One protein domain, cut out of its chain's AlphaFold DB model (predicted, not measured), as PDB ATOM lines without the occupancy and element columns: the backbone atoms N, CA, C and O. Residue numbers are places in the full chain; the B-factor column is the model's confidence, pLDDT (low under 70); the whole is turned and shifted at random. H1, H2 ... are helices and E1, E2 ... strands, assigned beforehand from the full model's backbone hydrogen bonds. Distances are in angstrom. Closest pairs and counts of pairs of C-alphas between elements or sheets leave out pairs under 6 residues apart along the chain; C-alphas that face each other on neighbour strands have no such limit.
ATOM      1  N   ARG A  24       7.870  22.676  21.099       74.25
ATOM      2  CA  ARG A  24       8.454  22.580  19.759       74.25
ATOM      3  C   ARG A  24       8.515  23.936  19.053       74.25
ATOM      4  O   ARG A  24       9.545  24.265  18.471       74.25
ATOM      5  N   SER A  25       7.445  24.723  19.114       78.06
ATOM      6  CA  SER A  25       7.412  26.078  18.553       78.06
ATOM      7  C   SER A  25       8.401  27.014  19.254       78.06
ATOM      8  O   SER A  25       9.087  27.788  18.587       78.06
ATOM      9  N   ALA A  26       8.547  26.895  20.577       79.12
ATOM     10  CA  ALA A  26       9.541  27.648  21.343       79.12
ATOM     11  C   ALA A  26      10.984  27.316  20.927       79.12
ATOM     12  O   ALA A  26      11.811  28.216  20.790       79.12
ATOM     13  N   ILE A  27      11.278  26.037  20.660       77.44
ATOM     14  CA  ILE A  27      12.581  25.605  20.131       77.44
ATOM     15  C   ILE A  27      12.861  26.277  18.787       77.44
ATOM     16  O   ILE A  27      13.907  26.899  18.628       77.44
ATOM     17  N   VAL A  28      11.935  26.196  17.827       78.44
ATOM     18  CA  VAL A  28      12.132  26.794  16.495       78.44
ATOM     19  C   VAL A  28      12.354  28.303  16.605       78.44
ATOM     20  O   VAL A  28      13.346  28.817  16.095       78.44
ATOM     21  N   ALA A  29      11.499  28.997  17.355       82.50
ATOM     22  CA  ALA A  29      11.598  30.439  17.528       82.50
ATOM     23  C   ALA A  29      12.909  30.866  18.208       82.50
ATOM     24  O   ALA A  29      13.495  31.880  17.829       82.50
ATOM     25  N   LEU A  30      13.414  30.091  19.174       82.31
ATOM     26  CA  LEU A  30      14.725  30.348  19.765       82.31
ATOM     27  C   LEU A  30      15.872  30.083  18.773       82.31
ATOM     28  O   LEU A  30      16.848  30.836  18.772       82.31
ATOM     29  N   SER A  31      15.761  29.055  17.924       80.81
ATOM     30  CA  SER A  31      16.733  28.774  16.852       80.81
ATOM     31  C   SER A  31      16.885  29.956  15.918       80.81
ATOM     32  O   SER A  31      18.005  30.379  15.623       80.81
ATOM     33  N   ASP A  32      15.745  30.486  15.484       83.81
ATOM     34  CA  ASP A  32      15.657  31.605  14.558       83.81
ATOM     35  C   ASP A  32      16.147  32.889  15.234       83.81
ATOM     36  O   ASP A  32      16.958  33.627  14.673       83.81
ATOM     37  N   PHE A  33      15.744  33.119  16.489       85.88
ATOM     38  CA  PHE A  33      16.223  34.236  17.298       85.88
ATOM     39  C   PHE A  33      17.751  34.245  17.414       85.88
ATOM     40  O   PHE A  33      18.388  35.269  17.165       85.88
ATOM     41  N   ALA A  34      18.350  33.112  17.775       83.00
ATOM     42  CA  ALA A  34      19.790  32.992  17.951       83.00
ATOM     43  C   ALA A  34      20.542  32.737  16.632       83.00
ATOM     44  O   ALA A  34      21.766  32.623  16.670       83.00
ATOM     45  N   ASN A  35      19.844  32.659  15.491       83.69
ATOM     46  CA  ASN A  35      20.385  32.335  14.168       83.69
ATOM     47  C   ASN A  35      21.389  31.161  14.229       83.69
ATOM     48  O   ASN A  35      22.560  31.264  13.840       83.69
ATOM     49  N   LEU A  36      20.970  30.059  14.856       74.12
ATOM     50  CA  LEU A  36      21.858  28.938  15.167       74.12
ATOM     51  C   LEU A  36      22.200  28.125  13.914       74.12
ATOM     52  O   LEU A  36      21.448  27.254  13.491       74.12
ATOM     53  N   THR A  37      23.397  28.352  13.371       74.81
ATOM     54  CA  THR A  37      24.043  27.466  12.383       74.81
ATOM     55  C   THR A  37      25.012  26.465  13.032       74.81
ATOM     56  O   THR A  37      25.618  25.649  12.344       74.81
ATOM     57  N   GLY A  38      25.191  26.550  14.353       78.50
ATOM     58  CA  GLY A  38      26.099  25.746  15.168       78.50
ATOM     59  C   GLY A  38      26.139  26.258  16.616       78.50
ATOM     60  O   GLY A  38      25.439  27.226  16.930       78.50
ATOM     61  N   PRO A  39      26.940  25.631  17.499       82.56
ATOM     62  CA  PRO A  39      27.122  26.092  18.872       82.56
ATOM     63  C   PRO A  39      27.664  27.524  18.919       82.56
ATOM     64  O   PRO A  39      28.585  27.865  18.180       82.56
ATOM     65  N   ARG A  40      27.114  28.344  19.813       85.25
ATOM     66  CA  ARG A  40      27.562  29.710  20.083       85.25
ATOM     67  C   ARG A  40      27.935  29.848  21.545       85.25
ATOM     68  O   ARG A  40      27.105  29.580  22.408       85.25
ATOM     69  N   LEU A  41      29.155  30.290  21.822       86.38
ATOM     70  CA  LEU A  41      29.630  30.521  23.187       86.38
ATOM     71  C   LEU A  41      29.826  32.016  23.403       86.38
ATOM     72  O   LEU A  41      30.505  32.667  22.614       86.38
ATOM     73  N   TYR A  42      29.280  32.547  24.486       87.75
ATOM     74  CA  TYR A  42      29.440  33.930  24.912       87.75
ATOM     75  C   TYR A  42      30.097  33.972  26.285       87.75
ATOM     76  O   TYR A  42      29.870  33.096  27.118       87.75
ATOM     77  N   GLU A  43      30.891  35.005  26.531       89.62
ATOM     78  CA  GLU A  43      31.471  35.309  27.837       89.62
ATOM     79  C   GLU A  43      31.236  36.780  28.160       89.62
ATOM     80  O   GLU A  43      31.422  37.636  27.298       89.62
ATOM     81  N   GLY A  44      30.843  37.073  29.393       89.56
ATOM     82  CA  GLY A  44      30.615  38.436  29.863       89.56
ATOM     83  C   GLY A  44      30.817  38.550  31.362       89.56
ATOM     84  O   GLY A  44      31.503  37.725  31.980       89.56
ATOM     85  N   ARG A  45      30.237  39.591  31.958       87.00
ATOM     86  CA  ARG A  45      30.354  39.857  33.395       87.00
ATOM     87  C   ARG A  45      29.043  40.316  34.007       87.00
ATOM     88  O   ARG A  45      28.165  40.841  33.331       87.00
ATOM     89  N   ASP A  46      28.951  40.146  35.316       84.25
ATOM     90  CA  ASP A  46      27.953  40.785  36.156       84.25
ATOM     91  C   ASP A  46      28.599  41.429  37.392       84.25
ATOM     92  O   ASP A  46      29.822  41.508  37.520       84.25
ATOM     93  N   SER A  47      27.769  41.918  38.316       80.94
ATOM     94  CA  SER A  47      28.242  42.558  39.552       80.94
ATOM     95  C   SER A  47      29.021  41.625  40.493       80.94
ATOM     96  O   SER A  47      29.748  42.109  41.360       80.94
ATOM     97  N   LEU A  48      28.885  40.307  40.334       77.25
ATOM     98  CA  LEU A  48      29.461  39.298  41.217       77.25
ATOM     99  C   LEU A  48      30.618  38.527  40.570       77.25
ATOM    100  O   LEU A  48      31.432  37.971  41.307       77.25
ATOM    101  N   GLY A  49      30.733  38.518  39.241       80.31
ATOM    102  CA  GLY A  49      31.891  38.009  38.514       80.31
ATOM    103  C   GLY A  49      31.685  37.775  37.023       80.31
ATOM    104  O   GLY A  49      31.132  38.620  36.324       80.31
ATOM    105  N   ALA A  50      32.241  36.680  36.508       83.50
ATOM    106  CA  ALA A  50      32.184  36.336  35.091       83.50
ATOM    107  C   ALA A  50      30.959  35.468  34.796       83.50
ATOM    108  O   ALA A  50      30.497  34.718  35.653       83.50
ATOM    109  N   CYS A  51      30.460  35.512  33.567       82.19
ATOM    110  CA  CYS A  51      29.460  34.563  33.101       82.19
ATOM    111  C   CYS A  51      29.881  33.949  31.767       82.19
ATOM    112  O   CYS A  51      30.616  34.567  30.992       82.19
ATOM    113  N   ARG A  52      29.361  32.758  31.474       82.38
ATOM    114  CA  ARG A  52      29.417  32.154  30.142       82.38
ATOM    115  C   ARG A  52      28.061  31.619  29.740       82.38
ATOM    116  O   ARG A  52      27.322  31.141  30.591       82.38
ATOM    117  N   ILE A  53      27.758  31.685  28.451       81.69
ATOM    118  CA  ILE A  53      26.509  31.175  27.888       81.69
ATOM    119  C   ILE A  53      26.842  30.364  26.651       81.69
ATOM    120  O   ILE A  53      27.436  30.896  25.718       81.69
ATOM    121  N   LEU A  54      26.432  29.109  26.619       80.94
ATOM    122  CA  LEU A  54      26.513  28.251  25.455       80.94
ATOM    123  C   LEU A  54      25.104  28.056  24.892       80.94
ATOM    124  O   LEU A  54      24.217  27.619  25.610       80.94
ATOM    125  N   ILE A  55      24.895  28.372  23.618       81.94
ATOM    126  CA  ILE A  55      23.644  28.133  22.890       81.94
ATOM    127  C   ILE A  55      23.941  27.124  21.789       81.94
ATOM    128  O   ILE A  55      24.781  27.394  20.935       81.94
ATOM    129  N   TYR A  56      23.294  25.967  21.783       78.69
ATOM    130  CA  TYR A  56      23.593  24.921  20.810       78.69
ATOM    131  C   TYR A  56      22.379  24.062  20.483       78.69
ATOM    132  O   TYR A  56      21.439  23.934  21.261       78.69
ATOM    133  N   THR A  57      22.406  23.455  19.303       75.69
ATOM    134  CA  THR A  57      21.427  22.451  18.896       75.69
ATOM    135  C   THR A  57      21.984  21.057  19.177       75.69
ATOM    136  O   THR A  57      23.162  20.785  18.946       75.69
ATOM    137  N   GLN A  58      21.136  20.149  19.661       68.94
ATOM    138  CA  GLN A  58      21.400  18.712  19.591       68.94
ATOM    139  C   GLN A  58      20.352  18.084  18.682       68.94
ATOM    140  O   GLN A  58      19.156  18.135  18.969       68.94
ATOM    141  N   ASN A  59      20.810  17.492  17.583       59.19
ATOM    142  CA  ASN A  59      19.995  16.591  16.783       59.19
ATOM    143  C   ASN A  59      20.246  15.173  17.286       59.19
ATOM    144  O   ASN A  59      21.268  14.580  16.958       59.19
ATOM    145  N   ASP A  60      19.326  14.656  18.094       56.72
ATOM    146  CA  ASP A  60      19.238  13.223  18.370       56.72
ATOM    147  C   ASP A  60      18.136  12.618  17.486       56.72
ATOM    148  O   ASP A  60      17.213  13.319  17.053       56.72
ATOM    149  N   GLU A  61      18.198  11.308  17.249       47.62
ATOM    150  CA  GLU A  61      17.247  10.502  16.471       47.62
ATOM    151  C   GLU A  61      15.786  10.681  16.930       47.62
ATOM    152  O   GLU A  61      14.847  10.295  16.234       47.62
ATOM    153  N   ARG A  62      15.575  11.288  18.105       49.06
ATOM    154  CA  ARG A  62      14.276  11.433  18.759       49.06
ATOM    155  C   ARG A  62      13.691  12.838  18.806       49.06
ATOM    156  O   ARG A  62      12.591  12.910  19.343       49.06
ATOM    157  N   LYS A  63      14.368  13.891  18.305       53.78
ATOM    158  CA  LYS A  63      13.887  15.284  18.051       53.78
ATOM    159  C   LYS A  63      15.069  16.279  18.114       53.78
ATOM    160  O   LYS A  63      15.973  16.123  18.931       53.78
ATOM    161  N   SER A  64      15.014  17.350  17.319       58.22
ATOM    162  CA  SER A  64      15.928  18.501  17.422       58.22
ATOM    163  C   SER A  64      15.650  19.303  18.700       58.22
ATOM    164  O   SER A  64      14.550  19.828  18.868       58.22
ATOM    165  N   ARG A  65      16.634  19.395  19.598       68.31
ATOM    166  CA  ARG A  65      16.585  20.174  20.850       68.31
ATOM    167  C   ARG A  65      17.443  21.432  20.711       68.31
ATOM    168  O   ARG A  65      18.483  21.378  20.048       68.31
ATOM    169  N   ILE A  66      17.061  22.524  21.376       67.88
ATOM    170  CA  ILE A  66      17.963  23.663  21.597       67.88
ATOM    171  C   ILE A  66      18.287  23.753  23.071       67.88
ATOM    172  O   ILE A  66      17.420  23.902  23.929       67.88
ATOM    173  N   TRP A  67      19.576  23.675  23.332       69.31
ATOM    174  CA  TRP A  67      20.153  23.792  24.643       69.31
ATOM    175  C   TRP A  67      20.702  25.186  24.781       69.31
ATOM    176  O   TRP A  67      21.423  25.686  23.910       69.31
ATOM    177  N   VAL A  68      20.369  25.808  25.895       70.75
ATOM    178  CA  VAL A  68      21.061  27.003  26.288       70.75
ATOM    179  C   VAL A  68      21.505  26.855  27.726       70.75
ATOM    180  O   VAL A  68      20.734  26.541  28.624       70.75
ATOM    181  N   GLU A  69      22.790  27.033  27.941       73.38
ATOM    182  CA  GLU A  69      23.426  26.755  29.211       73.38
ATOM    183  C   GLU A  69      24.178  28.002  29.635       73.38
ATOM    184  O   GLU A  69      25.113  28.437  28.969       73.38
ATOM    185  N   GLY A  70      23.753  28.609  30.734       71.44
ATOM    186  CA  GLY A  70      24.482  29.686  31.387       71.44
ATOM    187  C   GLY A  70      25.354  29.131  32.506       71.44
ATOM    188  O   GLY A  70      24.982  28.169  33.153       71.44
ATOM    189  N   THR A  71      26.489  29.741  32.806       70.88
ATOM    190  CA  THR A  71      27.198  29.552  34.079       70.88
ATOM    191  C   THR A  71      27.604  30.919  34.598       70.88
ATOM    192  O   THR A  71      28.007  31.788  33.823       70.88
ATOM    193  N   PHE A  72      27.488  31.121  35.907       71.00
ATOM    194  CA  PHE A  72      27.892  32.359  36.568       71.00
ATOM    195  C   PHE A  72      28.979  32.051  37.595       71.00
ATOM    196  O   PHE A  72      28.752  31.343  38.570       71.00
ATOM    197  N   GLN A  73      30.167  32.607  37.393       68.31
ATOM    198  CA  GLN A  73      31.321  32.442  38.266       68.31
ATOM    199  C   GLN A  73      31.501  33.679  39.154       68.31
ATOM    200  O   GLN A  73      31.528  34.805  38.662       68.31
ATOM    201  N   LEU A  74      31.654  33.477  40.466       65.38
ATOM    202  CA  LEU A  74      31.946  34.560  41.411       65.38
ATOM    203  C   LEU A  74      33.410  35.025  41.323       65.38
ATOM    204  O   LEU A  74      34.316  34.227  41.104       65.38
ATOM    205  N   ASN A  75      33.652  36.309  41.596       64.19
ATOM    206  CA  ASN A  75      34.986  36.920  41.659       64.19
ATOM    207  C   ASN A  75      35.840  36.424  42.838       64.19
ATOM    208  O   ASN A  75      37.061  36.548  42.809       64.19
ATOM    209  N   THR A  76      35.212  35.907  43.898       54.75
ATOM    210  CA  THR A  76      35.865  35.606  45.183       54.75
ATOM    211  C   THR A  76      36.366  34.167  45.324       54.75
ATOM    212  O   THR A  76      36.820  33.797  46.402       54.75
ATOM    213  N   GLY A  77      36.292  33.333  44.282       55.12
ATOM    214  CA  GLY A  77      36.768  31.951  44.353       55.12
ATOM    215  C   GLY A  77      35.908  30.970  43.567       55.12
ATOM    216  O   GLY A  77      35.408  31.314  42.499       55.12
ATOM    217  N   ALA A  78      35.802  29.737  44.084       45.91
ATOM    218  CA  ALA A  78      35.186  28.589  43.420       45.91
ATOM    219  C   ALA A  78      33.880  28.964  42.712       45.91
ATOM    220  O   ALA A  78      33.032  29.650  43.286       45.91
ATOM    221  N   THR A  79      33.741  28.512  41.463       47.62
ATOM    222  CA  THR A  79      32.511  28.613  40.681       47.62
ATOM    223  C   THR A  79      31.345  28.243  41.590       47.62
ATOM    224  O   THR A  79      31.264  27.096  42.026       47.62
ATOM    225  N   LEU A  80      30.452  29.191  41.906       42.81
ATOM    226  CA  LEU A  80      29.118  28.794  42.337       42.81
ATOM    227  C   LEU A  80      28.541  28.095  41.116       42.81
ATOM    228  O   LEU A  80      28.141  28.745  40.155       42.81
ATOM    229  N   GLY A  81      28.638  26.770  41.125       38.81
ATOM    230  CA  GLY A  81      28.342  25.863  40.027       38.81
ATOM    231  C   GLY A  81      26.866  25.806  39.668       38.81
ATOM    232  O   GLY A  81      26.408  24.764  39.220       38.81
ATOM    233  N   MET A  82      26.127  26.906  39.815       41.72
ATOM    234  CA  MET A  82      24.891  27.068  39.077       41.72
ATOM    235  C   MET A  82      25.271  27.292  37.616       41.72
ATOM    236  O   MET A  82      25.321  28.411  37.098       41.72
ATOM    237  N   ALA A  83      25.552  26.172  36.952       48.00
ATOM    238  CA  ALA A  83      25.032  26.005  35.621       48.00
ATOM    239  C   ALA A  83      23.541  26.332  35.706       48.00
ATOM    240  O   ALA A  83      22.826  25.868  36.591       48.00
ATOM    241  N   ILE A  84      23.102  27.190  34.814       49.94
ATOM    242  CA  ILE A  84      21.719  27.522  34.562       49.94
ATOM    243  C   ILE A  84      21.451  26.810  33.265       49.94
ATOM    244  O   ILE A  84      21.619  27.390  32.190       49.94
ATOM    245  N   PRO A  85      21.175  25.509  33.346       50.97
ATOM    246  CA  PRO A  85      20.680  24.804  32.203       50.97
ATOM    247  C   PRO A  85      19.278  25.332  31.915       50.97
ATOM    248  O   PRO A  85      18.346  25.080  32.672       50.97
ATOM    249  N   PHE A  86      19.114  26.090  30.840       58.47
ATOM    250  CA  PHE A  86      17.803  26.341  30.267       58.47
ATOM    251  C   PHE A  86      17.683  25.508  28.997       58.47
ATOM    252  O   PHE A  86      18.065  25.887  27.891       58.47
ATOM    253  N   PHE A  87      17.176  24.295  29.192       59.50
ATOM    254  CA  PHE A  87      16.967  23.345  28.116       59.50
ATOM    255  C   PHE A  87      15.584  23.581  27.508       59.50
ATOM    256  O   PHE A  87      14.559  23.334  28.139       59.50
ATOM    257  N   LEU A  88      15.524  24.013  26.250       57.69
ATOM    258  CA  LEU A  88      14.326  23.803  25.444       57.69
ATOM    259  C   LEU A  88      14.486  22.438  24.769       57.69
ATOM    260  O   LEU A  88      14.855  22.294  23.602       57.69
ATOM    261  N   SER A  89      14.270  21.403  25.577       53.75
ATOM    262  CA  SER A  89      14.126  20.031  25.101       53.75
ATOM    263  C   SER A  89      12.709  19.834  24.589       53.75
ATOM    264  O   SER A  89      11.784  20.432  25.092       53.75
ATOM    265  N   SER A  90      12.490  18.972  23.611       46.19
ATOM    266  CA  SER A  90      11.142  18.528  23.230       46.19
ATOM    267  C   SER A  90      10.664  17.304  24.042       46.19
ATOM    268  O   SER A  90       9.742  16.587  23.626       46.19
ATOM    269  N   ASP A  91      11.395  16.999  25.117       53.00
ATOM    270  CA  ASP A  91      11.137  15.954  26.101       53.00
ATOM    271  C   ASP A  91      10.680  16.612  27.417       53.00
ATOM    272  O   ASP A  91      11.475  17.310  28.052       53.00
ATOM    273  N   PRO A  92       9.407  16.441  27.814       51.00
ATOM    274  CA  PRO A  92       8.821  17.136  28.958       51.00
ATOM    275  C   PRO A  92       9.331  16.638  30.319       51.00
ATOM    276  O   PRO A  92       8.980  17.234  31.333       51.00
ATOM    277  N   GLN A  93      10.126  15.559  30.376       59.44
ATOM    278  CA  GLN A  93      10.674  15.050  31.643       59.44
ATOM    279  C   GLN A  93      11.832  15.895  32.192       59.44
ATOM    280  O   GLN A  93      12.041  15.924  33.401       59.44
ATOM    281  N   ASP A  94      12.562  16.597  31.321       62.75
ATOM    282  CA  ASP A  94      13.770  17.337  31.708       62.75
ATOM    283  C   ASP A  94      13.466  18.795  32.089       62.75
ATOM    284  O   ASP A  94      14.213  19.442  32.829       62.75
ATOM    285  N   THR A  95      12.419  19.375  31.499       69.69
ATOM    286  CA  THR A  95      12.124  20.810  31.595       69.69
ATOM    287  C   THR A  95      10.678  21.062  31.206       69.69
ATOM    288  O   THR A  95      10.241  20.642  30.130       69.69
ATOM    289  N   MET A  96       9.947  21.797  32.041       77.19
ATOM    290  CA  MET A  96       8.575  22.190  31.735       77.19
ATOM    291  C   MET A  96       8.528  23.663  31.347       77.19
ATOM    292  O   MET A  96       8.828  24.538  32.160       77.19
ATOM    293  N   LEU A  97       8.157  23.929  30.098       78.38
ATOM    294  CA  LEU A  97       7.958  25.278  29.589       78.38
ATOM    295  C   LEU A  97       6.557  25.777  29.932       78.38
ATOM    296  O   LEU A  97       5.566  25.168  29.539       78.38
ATOM    297  N   HIS A  98       6.491  26.905  30.631       83.44
ATOM    298  CA  HIS A  98       5.229  27.560  30.983       83.44
ATOM    299  C   HIS A  98       4.880  28.646  29.977       83.44
ATOM    300  O   HIS A  98       3.771  28.688  29.452       83.44
ATOM    301  N   GLU A  99       5.856  29.505  29.686       84.69
ATOM    302  CA  GLU A  99       5.680  30.678  28.838       84.69
ATOM    303  C   GLU A  99       6.907  30.864  27.958       84.69
ATOM    304  O   GLU A  99       8.040  30.706  28.416       84.69
ATOM    305  N   PHE A 100       6.685  31.239  26.701       84.38
ATOM    306  CA  PHE A 100       7.745  31.587  25.769       84.38
ATOM    307  C   PHE A 100       7.351  32.801  24.940       84.38
ATOM    308  O   PHE A 100       6.221  32.913  24.467       84.38
ATOM    309  N   TYR A 101       8.319  33.679  24.725       86.94
ATOM    310  CA  TYR A 101       8.206  34.830  23.851       86.94
ATOM    311  C   TYR A 101       9.523  35.031  23.108       86.94
ATOM    312  O   TYR A 101      10.593  34.943  23.707       86.94
ATOM    313  N   ALA A 102       9.451  35.336  21.816       87.50
ATOM    314  CA  ALA A 102      10.601  35.781  21.045       87.50
ATOM    315  C   ALA A 102      10.173  36.801  19.988       87.50
ATOM    316  O   ALA A 102       9.176  36.612  19.290       87.50
ATOM    317  N   ASP A 103      10.957  37.865  19.867       90.19
ATOM    318  CA  ASP A 103      10.904  38.843  18.788       90.19
ATOM    319  C   ASP A 103      12.295  38.990  18.140       90.19
ATOM    320  O   ASP A 103      13.190  38.172  18.345       90.19
ATOM    321  N   GLN A 104      12.498  40.020  17.318       89.50
ATOM    322  CA  GLN A 104      13.766  40.232  16.610       89.50
ATOM    323  C   GLN A 104      14.950  40.617  17.513       89.50
ATOM    324  O   GLN A 104      16.088  40.588  17.059       89.50
ATOM    325  N   THR A 105      14.711  41.007  18.760       92.06
ATOM    326  CA  THR A 105      15.699  41.596  19.680       92.06
ATOM    327  C   THR A 105      15.713  40.934  21.051       92.06
ATOM    328  O   THR A 105      16.745  40.934  21.715       92.06
ATOM    329  N   THR A 106      14.605  40.324  21.464       91.69
ATOM    330  CA  THR A 106      14.421  39.728  22.783       91.69
ATOM    331  C   THR A 106      13.840  38.326  22.662       91.69
ATOM    332  O   THR A 106      12.894  38.105  21.915       91.69
ATOM    333  N   ALA A 107      14.358  37.394  23.459       88.19
ATOM    334  CA  ALA A 107      13.714  36.114  23.728       88.19
ATOM    335  C   ALA A 107      13.599  35.911  25.240       88.19
ATOM    336  O   ALA A 107      14.534  36.212  25.981       88.19
ATOM    337  N   SER A 108      12.464  35.408  25.714       88.19
ATOM    338  CA  SER A 108      12.248  35.097  27.123       88.19
ATOM    339  C   SER A 108      11.449  33.819  27.307       88.19
ATOM    340  O   SER A 108      10.515  33.553  26.553       88.19
ATOM    341  N   ALA A 109      11.789  33.061  28.341       84.38
ATOM    342  CA  ALA A 109      11.099  31.833  28.698       84.38
ATOM    343  C   ALA A 109      10.920  31.735  30.212       84.38
ATOM    344  O   ALA A 109      11.845  32.056  30.958       84.38
ATOM    345  N   THR A 110       9.765  31.241  30.647       85.88
ATOM    346  CA  THR A 110       9.535  30.792  32.023       85.88
ATOM    347  C   THR A 110       9.490  29.269  32.026       85.88
ATOM    348  O   THR A 110       8.680  28.661  31.326       85.88
ATOM    349  N   LEU A 111      10.383  28.653  32.795       80.38
ATOM    350  CA  LEU A 111      10.664  27.220  32.798       80.38
ATOM    351  C   LEU A 111      10.665  26.693  34.233       80.38
ATOM    352  O   LEU A 111      11.136  27.381  35.132       80.38
ATOM    353  N   THR A 112      10.235  25.455  34.444       80.38
ATOM    354  CA  THR A 112      10.626  24.683  35.629       80.38
ATOM    355  C   THR A 112      11.758  23.744  35.247       80.38
ATOM    356  O   THR A 112      11.627  22.968  34.299       80.38
ATOM    357  N   VAL A 113      12.865  23.833  35.985       74.81
ATOM    358  CA  VAL A 113      14.052  22.982  35.833       74.81
ATOM    359  C   VAL A 113      14.281  22.168  37.104       74.81
ATOM    360  O   VAL A 113      13.938  22.613  38.201       74.81
ATOM    361  N   MET A 114      14.921  21.010  36.969       68.75
ATOM    362  CA  MET A 114      15.458  20.260  38.104       68.75
ATOM    363  C   MET A 114      16.892  20.715  38.393       68.75
ATOM    364  O   MET A 114      17.804  20.424  37.623       68.75
ATOM    365  N   ALA A 115      17.100  21.410  39.510       65.94
ATOM    366  CA  ALA A 115      18.411  21.843  39.986       65.94
ATOM    367  C   ALA A 115      18.694  21.213  41.356       65.94
ATOM    368  O   ALA A 115      17.908  21.377  42.284       65.94
ATOM    369  N   GLU A 116      19.796  20.467  41.484       65.06
ATOM    370  CA  GLU A 116      20.229  19.852  42.757       65.06
ATOM    371  C   GLU A 116      19.115  19.060  43.481       65.06
ATOM    372  O   GLU A 116      18.937  19.158  44.692       65.06
ATOM    373  N   ALA A 117      18.346  18.268  42.721       67.69
ATOM    374  CA  ALA A 117      17.190  17.490  43.193       67.69
ATOM    375  C   ALA A 117      15.982  18.314  43.691       67.69
ATOM    376  O   ALA A 117      15.086  17.765  44.334       67.69
ATOM    377  N   ARG A 118      15.911  19.605  43.349       72.50
ATOM    378  CA  ARG A 118      14.760  20.479  43.603       72.50
ATOM    379  C   ARG A 118      14.214  21.050  42.294       72.50
ATOM    380  O   ARG A 118      14.974  21.450  41.415       72.50
ATOM    381  N   GLU A 119      12.892  21.141  42.192       79.31
ATOM    382  CA  GLU A 119      12.241  21.914  41.133       79.31
ATOM    383  C   GLU A 119      12.397  23.412  41.403       79.31
ATOM    384  O   GLU A 119      12.034  23.914  42.472       79.31
ATOM    385  N   VAL A 120      12.926  24.132  40.419       78.94
ATOM    386  CA  VAL A 120      13.082  25.584  40.463       78.94
ATOM    387  C   VAL A 120      12.398  26.178  39.243       78.94
ATOM    388  O   VAL A 120      12.733  25.853  38.105       78.94
ATOM    389  N   THR A 121      11.442  27.077  39.477       84.50
ATOM    390  CA  THR A 121      10.893  27.917  38.411       84.50
ATOM    391  C   THR A 121      11.856  29.062  38.144       84.50
ATOM    392  O   THR A 121      12.193  29.820  39.053       84.50
ATOM    393  N   MET A 122      12.284  29.193  36.895       82.62
ATOM    394  CA  MET A 122      13.161  30.255  36.435       82.62
ATOM    395  C   MET A 122      12.557  31.009  35.259       82.62
ATOM    396  O   MET A 122      11.926  30.418  34.385       82.62
ATOM    397  N   THR A 123      12.821  32.308  35.200       86.38
ATOM    398  CA  THR A 123      12.597  33.114  34.000       86.38
ATOM    399  C   THR A 123      13.944  33.479  33.410       86.38
ATOM    400  O   THR A 123      14.783  34.039  34.110       86.38
ATOM    401  N   VAL A 124      14.158  33.180  32.132       84.81
ATOM    402  CA  VAL A 124      15.371  33.533  31.389       84.81
ATOM    403  C   VAL A 124      15.020  34.556  30.321       84.81
ATOM    404  O   VAL A 124      13.981  34.453  29.675       84.81
ATOM    405  N   LYS A 125      15.893  35.542  30.127       88.94
ATOM    406  CA  LYS A 125      15.775  36.583  29.108       88.94
ATOM    407  C   LYS A 125      17.097  36.741  28.373       88.94
ATOM    408  O   LYS A 125      18.126  36.965  29.002       88.94
ATOM    409  N   LEU A 126      17.049  36.688  27.051       88.25
ATOM    410  CA  LEU A 126      18.141  36.993  26.136       88.25
ATOM    411  C   LEU A 126      17.815  38.280  25.385       88.25
ATOM    412  O   LEU A 126      16.675  38.483  24.966       88.25
ATOM    413  N   VAL A 127      18.820  39.127  25.181       91.62
ATOM    414  CA  VAL A 127      18.715  40.306  24.314       91.62
ATOM    415  C   VAL A 127      19.863  40.286  23.319       91.62
ATOM    416  O   VAL A 127      21.010  40.004  23.686       91.62
ATOM    417  N   LYS A 128      19.553  40.592  22.062       90.94
ATOM    418  CA  LYS A 128      20.521  40.654  20.973       90.94
ATOM    419  C   LYS A 128      20.539  42.014  20.293       90.94
ATOM    420  O   LYS A 128      19.520  42.694  20.211       90.94
ATOM    421  N   GLU A 129      21.703  42.362  19.768       90.56
ATOM    422  CA  GLU A 129      21.906  43.482  18.855       90.56
ATOM    423  C   GLU A 129      22.471  42.926  17.544       90.56
ATOM    424  O   GLU A 129      23.526  42.281  17.515       90.56
ATOM    425  N   GLY A 130      21.712  43.097  16.458       88.44
ATOM    426  CA  GLY A 130      21.962  42.384  15.207       88.44
ATOM    427  C   GLY A 130      21.985  40.867  15.425       88.44
ATOM    428  O   GLY A 130      21.009  40.269  15.877       88.44
ATOM    429  N   GLU A 131      23.124  40.249  15.121       85.25
ATOM    430  CA  GLU A 131      23.332  38.798  15.216       85.25
ATOM    431  C   GLU A 131      23.949  38.335  16.544       85.25
ATOM    432  O   GLU A 131      24.151  37.132  16.738       85.25
ATOM    433  N   SER A 132      24.280  39.261  17.448       85.44
ATOM    434  CA  SER A 132      25.024  38.958  18.676       85.44
ATOM    435  C   SER A 132      24.140  39.083  19.906       85.44
ATOM    436  O   SER A 132      23.525  40.123  20.123       85.44
ATOM    437  N   ILE A 133      24.111  38.044  20.747       88.81
ATOM    438  CA  ILE A 133      23.531  38.153  22.089       88.81
ATOM    439  C   ILE A 133      24.434  39.072  22.916       88.81
ATOM    440  O   ILE A 133      25.619  38.785  23.074       88.81
ATOM    441  N   ILE A 134      23.872  40.164  23.431       90.12
ATOM    442  CA  ILE A 134      24.599  41.187  24.202       90.12
ATOM    443  C   ILE A 134      24.283  41.132  25.696       90.12
ATOM    444  O   ILE A 134      25.043  41.653  26.514       90.12
ATOM    445  N   TYR A 135      23.171  40.490  26.061       89.94
ATOM    446  CA  TYR A 135      22.723  40.396  27.440       89.94
ATOM    447  C   TYR A 135      21.946  39.105  27.701       89.94
ATOM    448  O   TYR A 135      21.142  38.666  26.876       89.94
ATOM    449  N   ILE A 136      22.152  38.547  28.892       86.25
ATOM    450  CA  ILE A 136      21.301  37.512  29.475       86.25
ATOM    451  C   ILE A 136      20.914  37.920  30.888       86.25
ATOM    452  O   ILE A 136      21.734  38.429  31.647       86.25
ATOM    453  N   ALA A 137      19.686  37.629  31.276       87.00
ATOM    454  CA  ALA A 137      19.300  37.600  32.671       87.00
ATOM    455  C   ALA A 137      18.552  36.321  32.974       87.00
ATOM    456  O   ALA A 137      17.858  35.772  32.119       87.00
ATOM    457  N   TYR A 138      18.667  35.887  34.217       80.94
ATOM    458  CA  TYR A 138      17.770  34.899  34.767       80.94
ATOM    459  C   TYR A 138      17.269  35.348  36.135       80.94
ATOM    460  O   TYR A 138      17.940  36.085  36.864       80.94
ATOM    461  N   GLN A 139      16.082  34.875  36.471       84.31
ATOM    462  CA  GLN A 139      15.429  35.089  37.745       84.31
ATOM    463  C   GLN A 139      14.993  33.739  38.298       84.31
ATOM    464  O   GLN A 139      14.306  32.989  37.612       84.31
ATOM    465  N   ILE A 140      15.383  33.463  39.535       81.94
ATOM    466  CA  ILE A 140      14.894  32.361  40.374       81.94
ATOM    467  C   ILE A 140      14.288  32.961  41.655       81.94
ATOM    468  O   ILE A 140      14.496  34.153  41.910       81.94
ATOM    469  N   PRO A 141      13.548  32.196  42.480       79.69
ATOM    470  CA  PRO A 141      12.972  32.713  43.725       79.69
ATOM    471  C   PRO A 141      14.000  33.382  44.650       79.69
ATOM    472  O   PRO A 141      13.684  34.345  45.343       79.69
ATOM    473  N   GLU A 142      15.239  32.892  44.636       78.44
ATOM    474  CA  GLU A 142      16.343  33.363  45.467       78.44
ATOM    475  C   GLU A 142      17.006  34.653  44.943       78.44
ATOM    476  O   GLU A 142      17.761  35.291  45.679       78.44
ATOM    477  N   GLY A 143      16.740  35.071  43.698       79.56
ATOM    478  CA  GLY A 143      17.264  36.327  43.163       79.56
ATOM    479  C   GLY A 143      17.378  36.409  41.642       79.56
ATOM    480  O   GLY A 143      17.045  35.486  40.898       79.56
ATOM    481  N   ILE A 144      17.880  37.559  41.186       83.62
ATOM    482  CA  ILE A 144      18.114  37.874  39.774       83.62
ATOM    483  C   ILE A 144      19.612  38.023  39.548       83.62
ATOM    484  O   ILE A 144      20.317  38.657  40.337       83.62
ATOM    485  N   ARG A 145      20.094  37.493  38.430       82.94
ATOM    486  CA  ARG A 145      21.453  37.734  37.944       82.94
ATOM    487  C   ARG A 145      21.381  38.060  36.463       82.94
ATOM    488  O   ARG A 145      20.591  37.484  35.716       82.94
ATOM    489  N   ALA A 146      22.211  39.003  36.056       87.06
ATOM    490  CA  ALA A 146      22.207  39.540  34.713       87.06
ATOM    491  C   ALA A 146      23.638  39.709  34.246       87.06
ATOM    492  O   ALA A 146      24.407  40.409  34.897       87.06
ATOM    493  N   CYS A 147      23.973  39.081  33.133       85.44
ATOM    494  CA  CYS A 147      25.271  39.213  32.517       85.44
ATOM    495  C   CYS A 147      25.196  40.123  31.296       85.44
ATOM    496  O   CYS A 147      24.365  39.928  30.405       85.44
ATOM    497  N   SER A 148      26.081  41.112  31.284       89.75
ATOM    498  CA  SER A 148      26.258  42.091  30.220       89.75
ATOM    499  C   SER A 148      27.630  41.939  29.571       89.75
ATOM    500  O   SER A 148      28.436  41.085  29.958       89.75
ATOM    501  N   ASP A 149      27.886  42.786  28.573       86.75
ATOM    502  CA  ASP A 149      29.167  42.865  27.866       86.75
ATOM    503  C   ASP A 149      29.567  41.521  27.250       86.75
ATOM    504  O   ASP A 149      30.738  41.135  27.235       86.75
ATOM    505  N   LEU A 150      28.561  40.785  26.767       87.50
ATOM    506  CA  LEU A 150      28.756  39.471  26.184       87.50
ATOM    507  C   LEU A 150      29.583  39.581  24.905       87.50
ATOM    508  O   LEU A 150      29.192  40.210  23.922       87.50
ATOM    509  N   ARG A 151      30.722  38.897  24.904       88.12
ATOM    510  CA  ARG A 151      31.570  38.693  23.739       88.12
ATOM    511  C   ARG A 151      31.409  37.265  23.247       88.12
ATOM    512  O   ARG A 151      31.615  36.317  24.005       88.12
ATOM    513  N   ARG A 152      31.115  37.111  21.958       86.38
ATOM    514  CA  ARG A 152      31.104  35.805  21.297       86.38
ATOM    515  C   ARG A 152      32.527  35.232  21.218       86.38
ATOM    516  O   ARG A 152      33.441  35.902  20.741       86.38
ATOM    517  N   LEU A 153      32.697  34.008  21.702       84.62
ATOM    518  CA  LEU A 153      33.927  33.215  21.657       84.62
ATOM    519  C   LEU A 153      33.894  32.161  20.540       84.62
ATOM    520  O   LEU A 153      34.938  31.881  19.956       84.62
TER     521      LEU A 153
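Overview. This is residues 24 to 153 of the 154 residues of an uncharacterized protein of Bdellovibrionales bacterium RIFOXYD1_FULL_55_31 (UniProt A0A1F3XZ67). One long sheet of nine strands curls and folds back on itself into two leaves that face each other, like a barrel left unclosed, with E9 as the hinge and the short helix H1 held inside the curl near one end of the strands. E4, E3, E2 and E1 make one leaf, and E8, E7, E6 and E5 make the other. The printed part has 130 residues, with one named helix followed by nine named strands; the sheet's order is E4 E3 E2 E1 E9 E8 E7 E6 E5, antiparallel throughout, and the class is mostly strand. The whole is compact, with a radius of gyration of the C-alphas of 14.0 A, and spans 42 by 37 by 24 A.

Arrangement. In the hinge E9, residues 143 to 152, pairing is staggered: residues 143 to 147 pair with E8, residues 132 to 140, and residues 148 to 152 with E1, residues 40 to 45. N 145 and O 138 are 3.0 A apart, and N 43 and O 151 are 2.9 A apart. E1 opens a meander, each strand the antiparallel neighbour of the one before, with E2, residues 49 to 60, E3, residues 63 to 74, and E4, residues 83 to 88. Within hydrogen-bond range are N 42 and O 53 at 2.8 A, N 67 and O 56 at 2.8 A, and N 86 and O 68 at 2.8 A. E5, residues 95 to 102, E6, residues 106 to 115, and E7, residues 118 to 129, form a second meander with E8 and E9; N 110 and O 99 are 2.9 A apart, N 122 and O 111 2.8 A, and N 125 and O 137 2.8 A. The edge strands are E4 and E5, whose closest C-alphas, Phe 87 and Thr 95, are 6.5 A apart. The sheet curls round H1, residues 24 to 33; the C-alphas of Ile 27 and Ile 66 in E3 are 5.9 A apart, and those of Ala 26 and Phe 100 in E5 6.2 A. Every O i to N i+4 pair in H1 is within hydrogen-bond range.

Along the chain. H1 begins at C-alpha 24 (8.454, 22.580, 19.759) and is 14.2 A long. E3 is 35.3 A, E7 34.5 A and E2 34.4 A long. E5 bends by 75 degrees at residue 98, E6 by 65 degrees at residue 112, and E9 by 63 degrees at residue 149. E9 ends at C-alpha 152 (31.104, 35.805, 21.297).

Size, cuts and confidence. The C-alphas farthest apart, Glu 61 and Thr 76, are 42.4 A apart. The printed part has no cut and no long link. Mean pLDDT of the printed part is 75.7; residues 58 to 67, 73 to 95 and 114 to 117 are under 70.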